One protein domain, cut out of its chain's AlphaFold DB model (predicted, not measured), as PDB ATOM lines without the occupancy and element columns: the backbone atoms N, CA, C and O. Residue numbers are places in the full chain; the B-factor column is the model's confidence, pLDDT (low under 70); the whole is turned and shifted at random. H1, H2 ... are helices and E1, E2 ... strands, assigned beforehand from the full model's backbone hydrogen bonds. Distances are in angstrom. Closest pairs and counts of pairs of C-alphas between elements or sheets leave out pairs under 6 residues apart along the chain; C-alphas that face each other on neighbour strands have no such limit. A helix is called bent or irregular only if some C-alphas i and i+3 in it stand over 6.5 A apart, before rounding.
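This is residues 2 to 116 of the 162 residues of a protein of Pyrodinium bahamense (UniProt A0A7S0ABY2). A strongly twisted, bent sheet of six strands folds partly round on itself as an incomplete, open barrel, and the single helix H1 bridges its edge strands E4 and E6. Residues 56 to 61 stick out as the tip of a long loop. The printed part has 115 residues, with E1 to E6 and then H1 along the chain; under half are in named elements, mostly strand. The sheet is antiparallel and branched at E3; the whole is compact, with a radius of gyration of the C-alphas of 14.6 A and spans of 48 by 34 by 33 A.

E1, residues 12 to 16, and E2, residues 22 to 29, form a hairpin, with N 13 and O 25 2.9 A apart. E2 bends by 56 degrees at residue 26. E3, residues 41 to 51, is antiparallel to E2, with N 45 and O 26 2.8 A apart, and bends by 78 degrees at residue 45. On the other side of E3 from E2 are E4, residues 66 to 69, with N 49 and O 68 2.8 A apart, and E5, residues 75 to 80, with N 44 and O 77 2.9 A apart. E1 to E4 are a meander, each strand the antiparallel neighbour of the one before. E6, residues 84 to 89, is antiparallel to E1, with N 14 and O 86 2.8 A apart; E4 and E6 are apart. H1, residues 104 to 113, is on the sheet; its closest C-alphas are Leu 110 to Leu 88 of E6, 5.2 A, and Pro 104 to Ala 66 of E4, 6.2 A. In H1 every O i to N i+4 pair is within hydrogen-bond range.

E1 begins at C-alpha 12 (49.035, -4.492, -23.301). E2 measures 19.9 A, E3 24.8 A and E5 15.9 A. H1, 14.0 A, ends at C-alpha 113 (47.922, -6.220, -35.505).

The two C-alphas farthest apart, of Glu 36 and Glu 59, are 49.1 A apart. The printed part has no cut; the links E2 to E3, E3 to E4 and E6 to H1 are long. Mean pLDDT of the printed part is 71.7, with residues 2 to 6, 52 to 66, 89 to 99 and 101 to 116 under 70.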
ATOM      1  N   ALA A   2      65.310 -10.745 -34.475       29.72
ATOM      2  CA  ALA A   2      64.144 -10.861 -33.605       29.72
ATOM      3  C   ALA A   2      64.420  -9.971 -32.388       29.72
ATOM      4  O   ALA A   2      65.330 -10.241 -31.610       29.72
ATOM      5  N   SER A   3      63.731  -8.837 -32.310       32.94
ATOM      6  CA  SER A   3      63.873  -7.875 -31.220       32.94
ATOM      7  C   SER A   3      63.447  -8.536 -29.910       32.94
ATOM      8  O   SER A   3      62.251  -8.658 -29.655       32.94
ATOM      9  N   GLY A   4      64.417  -8.929 -29.082       37.59
ATOM     10  CA  GLY A   4      64.229  -9.314 -27.683       37.59
ATOM     11  C   GLY A   4      63.810  -8.118 -26.830       37.59
ATOM     12  O   GLY A   4      64.579  -7.641 -26.001       37.59
ATOM     13  N   ARG A   5      62.609  -7.589 -27.080       51.53
ATOM     14  CA  ARG A   5      61.972  -6.622 -26.184       51.53
ATOM     15  C   ARG A   5      61.462  -7.408 -24.974       51.53
ATOM     16  O   ARG A   5      60.599  -8.267 -25.126       51.53
ATOM     17  N   SER A   6      62.035  -7.142 -23.803       68.69
ATOM     18  CA  SER A   6      61.450  -7.523 -22.516       68.69
ATOM     19  C   SER A   6      60.125  -6.784 -22.335       68.69
ATOM     20  O   SER A   6      60.028  -5.632 -22.756       68.69
ATOM     21  N   LEU A   7      59.127  -7.429 -21.727       74.69
ATOM     22  CA  LEU A   7      57.880  -6.759 -21.348       74.69
ATOM     23  C   LEU A   7      58.169  -5.607 -20.383       74.69
ATOM     24  O   LEU A   7      59.038  -5.719 -19.516       74.69
ATOM     25  N   GLU A   8      57.416  -4.523 -20.514       80.75
ATOM     26  CA  GLU A   8      57.542  -3.329 -19.683       80.75
ATOM     27  C   GLU A   8      56.192  -2.931 -19.076       80.75
ATOM     28  O   GLU A   8      55.118  -3.307 -19.551       80.75
ATOM     29  N   ALA A   9      56.233  -2.149 -17.995       84.81
ATOM     30  CA  ALA A   9      55.020  -1.586 -17.417       84.81
ATOM     31  C   ALA A   9      54.291  -0.704 -18.446       84.81
ATOM     32  O   ALA A   9      54.880   0.165 -19.089       84.81
ATOM     33  N   GLY A  10      52.984  -0.913 -18.567       82.06
ATOM     34  CA  GLY A  10      52.129  -0.269 -19.557       82.06
ATOM     35  C   GLY A  10      51.880  -1.104 -20.811       82.06
ATOM     36  O   GLY A  10      50.948  -0.770 -21.541       82.06
ATOM     37  N   ASP A  11      52.639  -2.177 -21.043       81.56
ATOM     38  CA  ASP A  11      52.400  -3.074 -22.175       81.56
ATOM     39  C   ASP A  11      51.032  -3.749 -22.067       81.56
ATOM     40  O   ASP A  11      50.591  -4.154 -20.991       81.56
ATOM     41  N   GLU A  12      50.355  -3.878 -23.200       83.50
ATOM     42  CA  GLU A  12      49.035  -4.492 -23.301       83.50
ATOM     43  C   GLU A  12      49.180  -5.900 -23.848       83.50
ATOM     44  O   GLU A  12      49.865  -6.119 -24.848       83.50
ATOM     45  N   LEU A  13      48.535  -6.863 -23.201       82.81
ATOM     46  CA  LEU A  13      48.743  -8.272 -23.486       82.81
ATOM     47  C   LEU A  13      47.472  -9.108 -23.339       82.81
ATOM     48  O   LEU A  13      46.463  -8.678 -22.774       82.81
ATOM     49  N   VAL A  14      47.546 -10.323 -23.867       84.81
ATOM     50  CA  VAL A  14      46.574 -11.392 -23.651       84.81
ATOM     51  C   VAL A  14      47.267 -12.517 -22.921       84.81
ATOM     52  O   VAL A  14      48.346 -12.928 -23.332       84.81
ATOM     53  N   VAL A  15      46.641 -13.035 -21.874       86.75
ATOM     54  CA  VAL A  15      47.110 -14.183 -21.096       86.75
ATOM     55  C   VAL A  15      46.079 -15.296 -21.100       86.75
ATOM     56  O   VAL A  15      44.881 -15.062 -21.278       86.75
ATOM     57  N   GLN A  16      46.554 -16.517 -20.897       84.69
ATOM     58  CA  GLN A  16      45.689 -17.661 -20.677       84.69
ATOM     59  C   GLN A  16      45.215 -17.667 -19.221       84.69
ATOM     60  O   GLN A  16      46.009 -17.774 -18.295       84.69
ATOM     61  N   GLY A  17      43.909 -17.534 -19.027       84.31
ATOM     62  CA  GLY A  17      43.239 -17.703 -17.747       84.31
ATOM     63  C   GLY A  17      42.858 -19.157 -17.467       84.31
ATOM     64  O   GLY A  17      43.109 -20.073 -18.256       84.31
ATOM     65  N   ALA A  18      42.192 -19.362 -16.329       77.81
ATOM     66  CA  ALA A  18      41.620 -20.654 -15.965       77.81
ATOM     67  C   ALA A  18      40.663 -21.176 -17.055       77.81
ATOM     68  O   ALA A  18      39.985 -20.397 -17.726       77.81
ATOM     69  N   GLU A  19      40.622 -22.501 -17.222       77.25
ATOM     70  CA  GLU A  19      39.745 -23.188 -18.189       77.25
ATOM     71  C   GLU A  19      39.967 -22.769 -19.657       77.25
ATOM     72  O   GLU A  19      39.110 -22.981 -20.509       77.25
ATOM     73  N   GLY A  20      41.132 -22.191 -19.970       72.06
ATOM     74  CA  GLY A  20      41.496 -21.797 -21.332       72.06
ATOM     75  C   GLY A  20      40.915 -20.456 -21.780       72.06
ATOM     76  O   GLY A  20      41.086 -20.095 -22.942       72.06
ATOM     77  N   ALA A  21      40.275 -19.697 -20.885       83.12
ATOM     78  CA  ALA A  21      39.795 -18.357 -21.199       83.12
ATOM     79  C   ALA A  21      40.958 -17.443 -21.615       83.12
ATOM     80  O   ALA A  21      42.022 -17.463 -21.000       83.12
ATOM     81  N   MET A  22      40.759 -16.599 -22.622       85.62
ATOM     82  CA  MET A  22      41.742 -15.580 -22.983       85.62
ATOM     83  C   MET A  22      41.413 -14.282 -22.267       85.62
ATOM     84  O   MET A  22      40.340 -13.715 -22.465       85.62
ATOM     85  N   LEU A  23      42.321 -13.806 -21.428       89.50
ATOM     86  CA  LEU A  23      42.127 -12.595 -20.644       89.50
ATOM     87  C   LEU A  23      43.020 -11.494 -21.196       89.50
ATOM     88  O   LEU A  23      44.195 -11.717 -21.465       89.50
ATOM     89  N   CYS A  24      42.468 -10.301 -21.356       89.06
ATOM     90  CA  CYS A  24      43.203  -9.129 -21.794       89.06
ATOM     91  C   CYS A  24      43.530  -8.243 -20.593       89.06
ATOM     92  O   CYS A  24      42.704  -8.068 -19.686       89.06
ATOM     93  N   GLY A  25      44.728  -7.671 -20.596       89.06
ATOM     94  CA  GLY A  25      45.193  -6.823 -19.515       89.06
ATOM     95  C   GLY A  25      46.390  -5.968 -19.885       89.06
ATOM     96  O   GLY A  25      46.886  -5.991 -21.011       89.06
ATOM     97  N   ARG A  26      46.844  -5.207 -18.896       89.69
ATOM     98  CA  ARG A  26      48.004  -4.327 -18.980       89.69
ATOM     99  C   ARG A  26      49.027  -4.704 -17.918       89.69
ATOM    100  O   ARG A  26      48.655  -4.940 -16.770       89.69
ATOM    101  N   VAL A  27      50.305  -4.721 -18.274       88.62
ATOM    102  CA  VAL A  27      51.404  -4.912 -17.324       88.62
ATOM    103  C   VAL A  27      51.459  -3.715 -16.384       88.62
ATOM    104  O   VAL A  27      51.590  -2.572 -16.818       88.62
ATOM    105  N   LEU A  28      51.363  -3.969 -15.085       90.00
ATOM    106  CA  LEU A  28      51.632  -2.977 -14.045       90.00
ATOM    107  C   LEU A  28      53.100  -3.021 -13.627       90.00
ATOM    108  O   LEU A  28      53.712  -1.977 -13.426       90.00
ATOM    109  N   ASP A  29      53.651  -4.229 -13.511       87.25
ATOM    110  CA  ASP A  29      55.053  -4.465 -13.179       87.25
ATOM    111  C   ASP A  29      55.550  -5.740 -13.871       87.25
ATOM    112  O   ASP A  29      54.970  -6.818 -13.708       87.25
ATOM    113  N   ALA A  30      56.622  -5.604 -14.652       82.00
ATOM    114  CA  ALA A  30      57.263  -6.710 -15.356       82.00
ATOM    115  C   ALA A  30      58.221  -7.517 -14.458       82.00
ATOM    116  O   ALA A  30      58.650  -8.600 -14.842       82.00
ATOM    117  N   ALA A  31      58.540  -7.017 -13.259       83.44
ATOM    118  CA  ALA A  31      59.381  -7.679 -12.265       83.44
ATOM    119  C   ALA A  31      58.551  -8.150 -11.056       83.44
ATOM    120  O   ALA A  31      58.939  -7.956  -9.903       83.44
ATOM    121  N   GLY A  32      57.418  -8.813 -11.317       81.88
ATOM    122  CA  GLY A  32      56.485  -9.309 -10.296       81.88
ATOM    123  C   GLY A  32      57.042 -10.418  -9.393       81.88
ATOM    124  O   GLY A  32      56.357 -10.867  -8.473       81.88
ATOM    125  N   GLY A  33      58.284 -10.847  -9.625       87.69
ATOM    126  CA  GLY A  33      59.004 -11.837  -8.835       87.69
ATOM    127  C   GLY A  33      59.067 -13.195  -9.524       87.69
ATOM    128  O   GLY A  33      59.022 -13.290 -10.750       87.69
ATOM    129  N   ARG A  34      59.215 -14.246  -8.715       86.38
ATOM    130  CA  ARG A  34      59.195 -15.641  -9.157       86.38
ATOM    131  C   ARG A  34      58.273 -16.449  -8.260       86.38
ATOM    132  O   ARG A  34      58.161 -16.131  -7.074       86.38
ATOM    133  N   ASP A  35      57.616 -17.456  -8.816       86.94
ATOM    134  CA  ASP A  35      56.819 -18.390  -8.023       86.94
ATOM    135  C   ASP A  35      57.667 -19.517  -7.404       86.94
ATOM    136  O   ASP A  35      58.899 -19.501  -7.459       86.94
ATOM    137  N   GLU A  36      56.996 -20.481  -6.768       87.88
ATOM    138  CA  GLU A  36      57.637 -21.624  -6.106       87.88
ATOM    139  C   GLU A  36      58.396 -22.543  -7.076       87.88
ATOM    140  O   GLU A  36      59.345 -23.206  -6.654       87.88
ATOM    141  N   ASP A  37      58.015 -22.547  -8.357       79.25
ATOM    142  CA  ASP A  37      58.658 -23.336  -9.408       79.25
ATOM    143  C   ASP A  37      59.870 -22.606 -10.012       79.25
ATOM    144  O   ASP A  37      60.651 -23.226 -10.723       79.25
ATOM    145  N   GLY A  38      60.073 -21.322  -9.687       80.44
ATOM    146  CA  GLY A  38      61.155 -20.494 -10.226       80.44
ATOM    147  C   GLY A  38      60.748 -19.631 -11.422       80.44
ATOM    148  O   GLY A  38      61.577 -18.848 -11.907       80.44
ATOM    149  N   MET A  39      59.476 -19.701 -11.828       76.50
ATOM    150  CA  MET A  39      58.940 -19.050 -13.020       76.50
ATOM    151  C   MET A  39      58.743 -17.558 -12.806       76.50
ATOM    152  O   MET A  39      58.231 -17.128 -11.773       76.50
ATOM    153  N   GLU A  40      59.099 -16.759 -13.812       79.88
ATOM    154  CA  GLU A  40      58.944 -15.307 -13.764       79.88
ATOM    155  C   GLU A  40      57.468 -14.895 -13.765       79.88
ATOM    156  O   GLU A  40      56.658 -15.385 -14.557       79.88
ATOM    157  N   LEU A  41      57.132 -13.976 -12.859       86.25
ATOM    158  CA  LEU A  41      55.786 -13.457 -12.668       86.25
ATOM    159  C   LEU A  41      55.681 -12.014 -13.150       86.25
ATOM    160  O   LEU A  41      56.541 -11.173 -12.883       86.25
ATOM    161  N   LEU A  42      54.555 -11.722 -13.783       87.38
ATOM    162  CA  LEU A  42      54.119 -10.392 -14.166       87.38
ATOM    163  C   LEU A  42      52.974  -9.975 -13.256       87.38
ATOM    164  O   LEU A  42      52.051 -10.751 -13.014       87.38
ATOM    165  N   ASN A  43      52.997  -8.731 -12.797       93.25
ATOM    166  CA  ASN A  43      51.843  -8.129 -12.153       93.25
ATOM    167  C   ASN A  43      51.016  -7.408 -13.215       93.25
ATOM    168  O   ASN A  43      51.497  -6.447 -13.821       93.25
ATOM    169  N   ILE A  44      49.789  -7.864 -13.454       91.88
ATOM    170  CA  ILE A  44      48.949  -7.354 -14.538       91.88
ATOM    171  C   ILE A  44      47.600  -6.858 -14.016       91.88
ATOM    172  O   ILE A  44      47.021  -7.416 -13.085       91.88
ATOM    173  N   GLN A  45      47.076  -5.809 -14.641       94.06
ATOM    174  CA  GLN A  45      45.692  -5.373 -14.497       94.06
ATOM    175  C   GLN A  45      44.865  -6.020 -15.600       94.06
ATOM    176  O   GLN A  45      44.981  -5.655 -16.769       94.06
ATOM    177  N   LEU A  46      44.022  -6.973 -15.230       92.75
ATOM    178  CA  LEU A  46      43.081  -7.595 -16.143       92.75
ATOM    179  C   LEU A  46      41.846  -6.713 -16.316       92.75
ATOM    180  O   LEU A  46      41.267  -6.234 -15.337       92.75
ATOM    181  N   VAL A  47      41.426  -6.540 -17.569       89.56
ATOM    182  CA  VAL A  47      40.310  -5.659 -17.943       89.56
ATOM    183  C   VAL A  47      39.110  -6.419 -18.507       89.56
ATOM    184  O   VAL A  47      37.969  -5.985 -18.342       89.56
ATOM    185  N   GLY A  48      39.330  -7.575 -19.134       89.00
ATOM    186  CA  GLY A  48      38.251  -8.338 -19.753       89.00
ATOM    187  C   GLY A  48      38.677  -9.698 -20.286       89.00
ATOM    188  O   GLY A  48      39.861 -10.021 -20.337       89.00
ATOM    189  N   THR A  49      37.688 -10.469 -20.711       87.81
ATOM    190  CA  THR A  49      37.840 -11.739 -21.420       87.81
ATOM    191  C   THR A  49      37.634 -11.507 -22.911       87.81
ATOM    192  O   THR A  49      36.676 -10.847 -23.311       87.81
ATOM    193  N   ILE A  50      38.516 -12.052 -23.740       82.81
ATOM    194  CA  ILE A  50      38.346 -12.083 -25.190       82.81
ATOM    195  C   ILE A  50      37.406 -13.235 -25.531       82.81
ATOM    196  O   ILE A  50      37.669 -14.389 -25.198       82.81
ATOM    197  N   LEU A  51      36.307 -12.899 -26.195       76.62
ATOM    198  CA  LEU A  51      35.388 -13.847 -26.799       76.62
ATOM    199  C   LEU A  51      35.825 -14.072 -28.246       76.62
ATOM    200  O   LEU A  51      35.786 -13.137 -29.051       76.62
ATOM    201  N   GLU A  52      36.241 -15.298 -28.560       65.31
ATOM    202  CA  GLU A  52      36.372 -15.750 -29.944       65.31
ATOM    203  C   GLU A  52      34.981 -16.118 -30.450       65.31
ATOM    204  O   GLU A  52      34.343 -17.029 -29.912       65.31
ATOM    205  N   ASP A  53      34.487 -15.413 -31.466       54.06
ATOM    206  CA  ASP A  53      33.263 -15.849 -32.125       54.06
ATOM    207  C   ASP A  53      33.561 -17.146 -32.885       54.06
ATOM    208  O   ASP A  53      34.510 -17.226 -33.671       54.06
ATOM    209  N   HIS A  54      32.785 -18.190 -32.611       42.94
ATOM    210  CA  HIS A  54      32.896 -19.433 -33.356       42.94
ATOM    211  C   HIS A  54      32.369 -19.169 -34.765       42.94
ATOM    212  O   HIS A  54      31.233 -18.732 -34.949       42.94
ATOM    213  N   VAL A  55      33.192 -19.442 -35.776       39.91
ATOM    214  CA  VAL A  55      32.795 -19.349 -37.183       39.91
ATOM    215  C   VAL A  55      31.554 -20.226 -37.404       39.91
ATOM    216  O   VAL A  55      31.677 -21.447 -37.475       39.91
ATOM    217  N   GLY A  56      30.353 -19.636 -37.508       41.03
ATOM    218  CA  GLY A  56      29.168 -20.430 -37.856       41.03
ATOM    219  C   GLY A  56      27.753 -19.865 -37.692       41.03
ATOM    220  O   GLY A  56      26.878 -20.383 -38.378       41.03
ATOM    221  N   GLU A  57      27.468 -18.847 -36.867       37.78
ATOM    222  CA  GLU A  57      26.054 -18.520 -36.540       37.78
ATOM    223  C   GLU A  57      25.542 -17.120 -36.941       37.78
ATOM    224  O   GLU A  57      24.462 -16.708 -36.516       37.78
ATOM    225  N   GLY A  58      26.225 -16.399 -37.838       37.81
ATOM    226  CA  GLY A  58      25.745 -15.105 -38.344       37.81
ATOM    227  C   GLY A  58      25.956 -14.907 -39.845       37.81
ATOM    228  O   GLY A  58      27.054 -15.115 -40.357       37.81
ATOM    229  N   GLU A  59      24.917 -14.452 -40.556       37.34
ATOM    230  CA  GLU A  59      25.018 -13.909 -41.922       37.34
ATOM    231  C   GLU A  59      25.811 -12.591 -41.893       37.34
ATOM    232  O   GLU A  59      25.269 -11.489 -41.908       37.34
ATOM    233  N   GLY A  60      27.126 -12.708 -41.772       39.56
ATOM    234  CA  GLY A  60      28.018 -11.572 -41.600       39.56
ATOM    235  C   GLY A  60      29.368 -12.051 -41.116       39.56
ATOM    236  O   GLY A  60      29.750 -11.757 -39.991       39.56
ATOM    237  N   GLY A  61      30.063 -12.820 -41.958       37.59
ATOM    238  CA  GLY A  61      31.434 -13.249 -41.712       37.59
ATOM    239  C   GLY A  61      32.340 -12.042 -41.487       37.59
ATOM    240  O   GLY A  61      32.781 -11.389 -42.431       37.59
ATOM    241  N   ALA A  62      32.591 -11.744 -40.223       38.88
ATOM    242  CA  ALA A  62      33.670 -10.901 -39.772       38.88
ATOM    243  C   ALA A  62      34.187 -11.542 -38.487       38.88
ATOM    244  O   ALA A  62      33.407 -11.803 -37.578       38.88
ATOM    245  N   ASP A  63      35.485 -11.820 -38.441       48.62
ATOM    246  CA  ASP A  63      36.205 -12.292 -37.260       48.62
ATOM    247  C   ASP A  63      36.089 -11.254 -36.134       48.62
ATOM    248  O   ASP A  63      36.926 -10.355 -35.991       48.62
ATOM    249  N   LEU A  64      35.008 -11.299 -35.359       51.38
ATOM    250  CA  LEU A  64      34.754 -10.320 -34.313       51.38
ATOM    251  C   LEU A  64      35.213 -10.875 -32.970       51.38
ATOM    252  O   LEU A  64      34.413 -11.345 -32.172       51.38
ATOM    253  N   MET A  65      36.505 -10.709 -32.679       63.25
ATOM    254  CA  MET A  65      36.977 -10.728 -31.294       63.25
ATOM    255  C   MET A  65      36.236  -9.624 -30.524       63.25
ATOM    256  O   MET A  65      36.232  -8.452 -30.937       63.25
ATOM    257  N   ALA A  66      35.554  -9.991 -29.443       66.44
ATOM    258  CA  ALA A  66      34.849  -9.057 -28.570       66.44
ATOM    259  C   ALA A  66      35.441  -9.122 -27.163       66.44
ATOM    260  O   ALA A  66      35.677 -10.206 -26.640       66.44
ATOM    261  N   LEU A  67      35.669  -7.965 -26.535       75.81
ATOM    262  CA  LEU A  67      36.071  -7.929 -25.135       75.81
ATOM    263  C   LEU A  67      34.822  -7.891 -24.255       75.81
ATOM    264  O   LEU A  67      34.041  -6.938 -24.302       75.81
ATOM    265  N   GLN A  68      34.649  -8.918 -23.437       83.19
ATOM    266  CA  GLN A  68      33.664  -8.934 -22.371       83.19
ATOM    267  C   GLN A  68      34.314  -8.437 -21.073       83.19
ATOM    268  O   GLN A  68      35.353  -8.966 -20.683       83.19
ATOM    269  N   PRO A  69      33.728  -7.455 -20.362       84.69
ATOM    270  CA  PRO A  69      34.234  -7.044 -19.055       84.69
ATOM    271  C   PRO A  69      34.285  -8.216 -18.072       84.69
ATOM    272  O   PRO A  69      33.385  -9.061 -18.059       84.69
ATOM    273  N   LEU A  70      35.307  -8.242 -17.214       86.56
ATOM    274  CA  LEU A  70      35.409  -9.271 -16.184       86.56
ATOM    275  C   LEU A  70      34.226  -9.209 -15.200       86.56
ATOM    276  O   LEU A  70      33.818  -8.116 -14.783       86.56
ATOM    277  N   PRO A  71      33.710 -10.365 -14.740       81.88
ATOM    278  CA  PRO A  71      32.774 -10.407 -13.626       81.88
ATOM    279  C   PRO A  71      33.415  -9.784 -12.378       81.88
ATOM    280  O   PRO A  71      34.430 -10.274 -11.885       81.88
ATOM    281  N   GLY A  72      32.822  -8.703 -11.867       85.69
ATOM    282  CA  GLY A  72      33.353  -7.966 -10.712       85.69
ATOM    283  C   GLY A  72      34.263  -6.782 -11.055       85.69
ATOM    284  O   GLY A  72      34.683  -6.081 -10.139       85.69
ATOM    285  N   GLY A  73      34.495  -6.507 -12.342       88.94
ATOM    286  CA  GLY A  73      35.299  -5.377 -12.805       88.94
ATOM    287  C   GLY A  73      36.783  -5.705 -12.963       88.94
ATOM    288  O   GLY A  73      37.198  -6.861 -12.888       88.94
ATOM    289  N   GLU A  74      37.572  -4.663 -13.226       91.50
ATOM    290  CA  GLU A  74      39.022  -4.776 -13.381       91.50
ATOM    291  C   GLU A  74      39.663  -5.318 -12.100       91.50
ATOM    292  O   GLU A  74      39.274  -4.944 -10.989       91.50
ATOM    293  N   ARG A  75      40.665  -6.186 -12.247       93.62
ATOM    294  CA  ARG A  75      41.386  -6.753 -11.104       93.62
ATOM    295  C   ARG A  75      42.862  -6.931 -11.398       93.62
ATOM    296  O   ARG A  75      43.259  -7.114 -12.544       93.62
ATOM    297  N   THR A  76      43.658  -6.910 -10.341       94.19
ATOM    298  CA  THR A  76      45.094  -7.156 -10.411       94.19
ATOM    299  C   THR A  76      45.386  -8.623 -10.133       94.19
ATOM    300  O   THR A  76      44.830  -9.190  -9.191       94.19
ATOM    301  N   GLU A  77      46.251  -9.226 -10.940       93.44
ATOM    302  CA  GLU A  77      46.602 -10.640 -10.843       93.44
ATOM    303  C   GLU A  77      48.093 -10.841 -11.143       93.44
ATOM    304  O   GLU A  77      48.669 -10.131 -11.971       93.44
ATOM    305  N   LEU A  78      48.720 -11.795 -10.448       93.00
ATOM    306  CA  LEU A  78      50.058 -12.271 -10.795       93.00
ATOM    307  C   LEU A  78      49.911 -13.390 -11.815       93.00
ATOM    308  O   LEU A  78      49.224 -14.375 -11.550       93.00
ATOM    309  N   VAL A  79      50.561 -13.238 -12.959       87.94
ATOM    310  CA  VAL A  79      50.480 -14.193 -14.063       87.94
ATOM    311  C   VAL A  79      51.880 -14.597 -14.479       87.94
ATOM    312  O   VAL A  79      52.782 -13.760 -14.525       87.94
ATOM    313  N   ARG A  80      52.083 -15.886 -14.762       84.69
ATOM    314  CA  ARG A  80      53.384 -16.372 -15.219       84.69
ATOM    315  C   ARG A  80      53.670 -15.805 -16.600       84.69
ATOM    316  O   ARG A  80      52.788 -15.748 -17.455       84.69
ATOM    317  N   LEU A  81      54.925 -15.452 -16.852       80.44
ATOM    318  CA  LEU A  81      55.355 -14.972 -18.164       80.44
ATOM    319  C   LEU A  81      55.001 -15.972 -19.283       80.44
ATOM    320  O   LEU A  81      54.603 -15.564 -20.371       80.44
ATOM    321  N   CYS A  82      55.060 -17.278 -19.004       77.69
ATOM    322  CA  CYS A  82      54.698 -18.335 -19.955       77.69
ATOM    323  C   CYS A  82      53.195 -18.410 -20.293       77.69
ATOM    324  O   CYS A  82      52.818 -19.039 -21.288       77.69
ATOM    325  N   ASP A  83      52.334 -17.780 -19.489       81.19
ATOM    326  CA  ASP A  83      50.891 -17.725 -19.738       81.19
ATOM    327  C   ASP A  83      50.526 -16.575 -20.682       81.19
ATOM    328  O   ASP A  83      49.418 -16.560 -21.231       81.19
ATOM    329  N   VAL A  84      51.455 -15.642 -20.928       80.94
ATOM    330  CA  VAL A  84      51.286 -14.590 -21.929       80.94
ATOM    331  C   VAL A  84      51.143 -15.238 -23.297       80.94
ATOM    332  O   VAL A  84      52.036 -15.913 -23.807       80.94
ATOM    333  N   ILE A  85      49.968 -15.036 -23.879       75.19
ATOM    334  CA  ILE A  85      49.657 -15.417 -25.240       75.19
ATOM    335  C   ILE A  85      50.143 -14.290 -26.132       75.19
ATOM    336  O   ILE A  85      51.139 -14.490 -26.796       75.19
ATOM    337  N   TRP A  86      49.510 -13.111 -26.148       76.38
ATOM    338  CA  TRP A  86      49.765 -12.055 -27.146       76.38
ATOM    339  C   TRP A  86      50.343 -10.792 -26.515       76.38
ATOM    340  O   TRP A  86      49.838 -10.352 -25.490       76.38
ATOM    341  N   LEU A  87      51.331 -10.163 -27.162       75.19
ATOM    342  CA  LEU A  87      51.672  -8.758 -26.913       75.19
ATOM    343  C   LEU A  87      50.868  -7.908 -27.898       75.19
ATOM    344  O   LEU A  87      51.100  -7.960 -29.104       75.19
ATOM    345  N   LEU A  88      49.894  -7.165 -27.389       71.00
ATOM    346  CA  LEU A  88      48.961  -6.378 -28.186       71.00
ATOM    347  C   LEU A  88      49.556  -5.028 -28.583       71.00
ATOM    348  O   LEU A  88      49.450  -4.610 -29.737       71.00
ATOM    349  N   GLY A  89      50.205  -4.355 -27.639       67.44
ATOM    350  CA  GLY A  89      50.770  -3.030 -27.840       67.44
ATOM    351  C   GLY A  89      51.860  -2.747 -26.821       67.44
ATOM    352  O   GLY A  89      51.708  -3.076 -25.647       67.44
ATOM    353  N   ALA A  90      52.958  -2.152 -27.284       65.56
ATOM    354  CA  ALA A  90      54.023  -1.693 -26.407       65.56
ATOM    355  C   ALA A  90      53.711  -0.285 -25.894       65.56
ATOM    356  O   ALA A  90      53.250   0.576 -26.657       65.56
ATOM    357  N   SER A  91      54.019  -0.030 -24.627       63.53
ATOM    358  CA  SER A  91      54.018   1.316 -24.065       63.53
ATOM    359  C   SER A  91      55.197   2.104 -24.643       63.53
ATOM    360  O   SER A  91      56.245   2.257 -24.026       63.53
ATOM    361  N   ASP A  92      55.058   2.642 -25.854       54.88
ATOM    362  CA  ASP A  92      56.105   3.467 -26.478       54.88
ATOM    363  C   ASP A  92      56.208   4.880 -25.838       54.88
ATOM    364  O   ASP A  92      56.575   5.849 -26.505       54.88
ATOM    365  N   GLY A  93      55.826   5.042 -24.564       50.19
ATOM    366  CA  GLY A  93      55.850   6.325 -23.850       50.19
ATOM    367  C   GLY A  93      54.895   7.388 -24.410       50.19
ATOM    368  O   GLY A  93      55.077   8.579 -24.156       50.19
ATOM    369  N   ARG A  94      53.890   6.998 -25.205       49.66
ATOM    370  CA  ARG A  94      52.894   7.923 -25.764       49.66
ATOM    371  C   ARG A  94      51.735   8.111 -24.787       49.66
ATOM    372  O   ARG A  94      50.800   7.318 -24.787       49.66
ATOM    373  N   GLU A  95      51.768   9.197 -24.020       49.47
ATOM    374  CA  GLU A  95      50.657   9.608 -23.143       49.47
ATOM    375  C   GLU A  95      49.350   9.902 -23.917       49.47
ATOM    376  O   GLU A  95      48.269   9.757 -23.358       49.47
ATOM    377  N   ASP A  96      49.430  10.216 -25.219       47.53
ATOM    378  CA  ASP A  96      48.293  10.661 -26.051       47.53
ATOM    379  C   ASP A  96      47.771   9.615 -27.065       47.53
ATOM    380  O   ASP A  96      47.014   9.945 -27.979       47.53
ATOM    381  N   GLY A  97      48.175   8.344 -26.955       51.28
ATOM    382  CA  GLY A  97      47.817   7.325 -27.957       51.28
ATOM    383  C   GLY A  97      47.717   5.890 -27.452       51.28
ATOM    384  O   GLY A  97      47.744   4.977 -28.278       51.28
ATOM    385  N   ALA A  98      47.633   5.683 -26.135       55.41
ATOM    386  CA  ALA A  98      47.345   4.368 -25.575       55.41
ATOM    387  C   ALA A  98      45.964   3.915 -26.069       55.41
ATOM    388  O   ALA A  98      44.974   4.627 -25.887       55.41
ATOM    389  N   MET A  99      45.907   2.769 -26.747       63.12
ATOM    390  CA  MET A  99      44.639   2.231 -27.226       63.12
ATOM    391  C   MET A  99      43.774   1.837 -26.025       63.12
ATOM    392  O   MET A  99      44.254   1.243 -25.065       63.12
ATOM    393  N   ASP A 100      42.495   2.219 -26.033       70.50
ATOM    394  CA  ASP A 100      41.604   1.853 -24.935       70.50
ATOM    395  C   ASP A 100      41.158   0.407 -25.145       70.50
ATOM    396  O   ASP A 100      40.302   0.133 -25.983       70.50
ATOM    397  N   LEU A 101      41.705  -0.532 -24.372       64.81
ATOM    398  CA  LEU A 101      41.283  -1.936 -24.413       64.81
ATOM    399  C   LEU A 101      39.769  -2.106 -24.199       64.81
ATOM    400  O   LEU A 101      39.183  -3.070 -24.687       64.81
ATOM    401  N   ARG A 102      39.108  -1.160 -23.518       65.12
ATOM    402  CA  ARG A 102      37.654  -1.169 -23.297       65.12
ATOM    403  C   ARG A 102      36.870  -0.755 -24.542       65.12
ATOM    404  O   ARG A 102      35.666  -0.995 -24.599       65.12
ATOM    405  N   ASN A 103      37.521  -0.144 -25.532       67.69
ATOM    406  CA  ASN A 103      36.945   0.122 -26.841       67.69
ATOM    407  C   ASN A 103      37.084  -1.137 -27.719       67.69
ATOM    408  O   ASN A 103      38.198  -1.501 -28.107       67.69
ATOM    409  N   PRO A 104      35.972  -1.787 -28.114       63.84
ATOM    410  CA  PRO A 104      36.026  -3.001 -28.925       63.84
ATOM    411  C   PRO A 104      36.745  -2.816 -30.267       63.84
ATOM    412  O   PRO A 104      37.336  -3.761 -30.776       63.84
ATOM    413  N   SER A 105      36.710  -1.616 -30.855       64.19
ATOM    414  CA  SER A 105      37.388  -1.331 -32.125       64.19
ATOM    415  C   SER A 105      38.909  -1.283 -31.966       64.19
ATOM    416  O   SER A 105      39.629  -1.817 -32.810       64.19
ATOM    417  N   ASP A 106      39.389  -0.678 -30.882       66.06
ATOM    418  CA  ASP A 106      40.820  -0.559 -30.591       66.06
ATOM    419  C   ASP A 106      41.382  -1.922 -30.188       66.06
ATOM    420  O   ASP A 106      42.389  -2.355 -30.738       66.06
ATOM    421  N   CYS A 107      40.654  -2.663 -29.346       64.44
ATOM    422  CA  CYS A 107      40.975  -4.043 -28.982       64.44
ATOM    423  C   CYS A 107      41.033  -4.970 -30.212       64.44
ATOM    424  O   CYS A 107      41.989  -5.722 -30.379       64.44
ATOM    425  N   ARG A 108      40.080  -4.860 -31.151       64.06
ATOM    426  CA  ARG A 108      40.140  -5.597 -32.427       64.06
ATOM    427  C   ARG A 108      41.346  -5.208 -33.268       64.06
ATOM    428  O   ARG A 108      41.998  -6.085 -33.822       64.06
ATOM    429  N   SER A 109      41.640  -3.913 -33.384       64.31
ATOM    430  CA  SER A 109      42.802  -3.442 -34.142       64.31
ATOM    431  C   SER A 109      44.107  -3.941 -33.523       64.31
ATOM    432  O   SER A 109      44.985  -4.400 -34.248       64.31
ATOM    433  N   LEU A 110      44.203  -3.908 -32.193       64.38
ATOM    434  CA  LEU A 110      45.309  -4.443 -31.410       64.38
ATOM    435  C   LEU A 110      45.476  -5.938 -31.627       64.38
ATOM    436  O   LEU A 110      46.550  -6.346 -32.019       64.38
ATOM    437  N   ILE A 111      44.434  -6.748 -31.452       63.38
ATOM    438  CA  ILE A 111      44.515  -8.206 -31.636       63.38
ATOM    439  C   ILE A 111      44.855  -8.560 -33.090       63.38
ATOM    440  O   ILE A 111      45.683  -9.431 -33.341       63.38
ATOM    441  N   ALA A 112      44.265  -7.858 -34.064       61.22
ATOM    442  CA  ALA A 112      44.532  -8.096 -35.482       61.22
ATOM    443  C   ALA A 112      45.963  -7.715 -35.901       61.22
ATOM    444  O   ALA A 112      46.490  -8.276 -36.862       61.22
ATOM    445  N   ARG A 113      46.574  -6.739 -35.217       55.94
ATOM    446  CA  ARG A 113      47.922  -6.220 -35.505       55.94
ATOM    447  C   ARG A 113      48.988  -6.719 -34.552       55.94
ATOM    448  O   ARG A 113      50.169  -6.531 -34.850       55.94
ATOM    449  N   ALA A 114      48.580  -7.287 -33.422       53.75
ATOM    450  CA  ALA A 114      49.460  -7.933 -32.484       53.75
ATOM    451  C   ALA A 114      50.301  -8.878 -33.328       53.75
ATOM    452  O   ALA A 114      49.732  -9.557 -34.198       53.75
ATOM    453  N   PRO A 115      51.632  -8.900 -33.158       48.22
ATOM    454  CA  PRO A 115      52.388 -10.034 -33.635       48.22
ATOM    455  C   PRO A 115      51.680 -11.227 -33.018       48.22
ATOM    456  O   PRO A 115      51.813 -11.450 -31.815       48.22
ATOM    457  N   ARG A 116      50.840 -11.916 -33.815       45.19
ATOM    458  CA  ARG A 116      50.266 -13.190 -33.426       45.19
ATOM    459  C   ARG A 116      51.516 -13.922 -33.033       45.19
ATOM    460  O   ARG A 116      52.386 -14.101 -33.895       45.19
TER     461      ARG A 116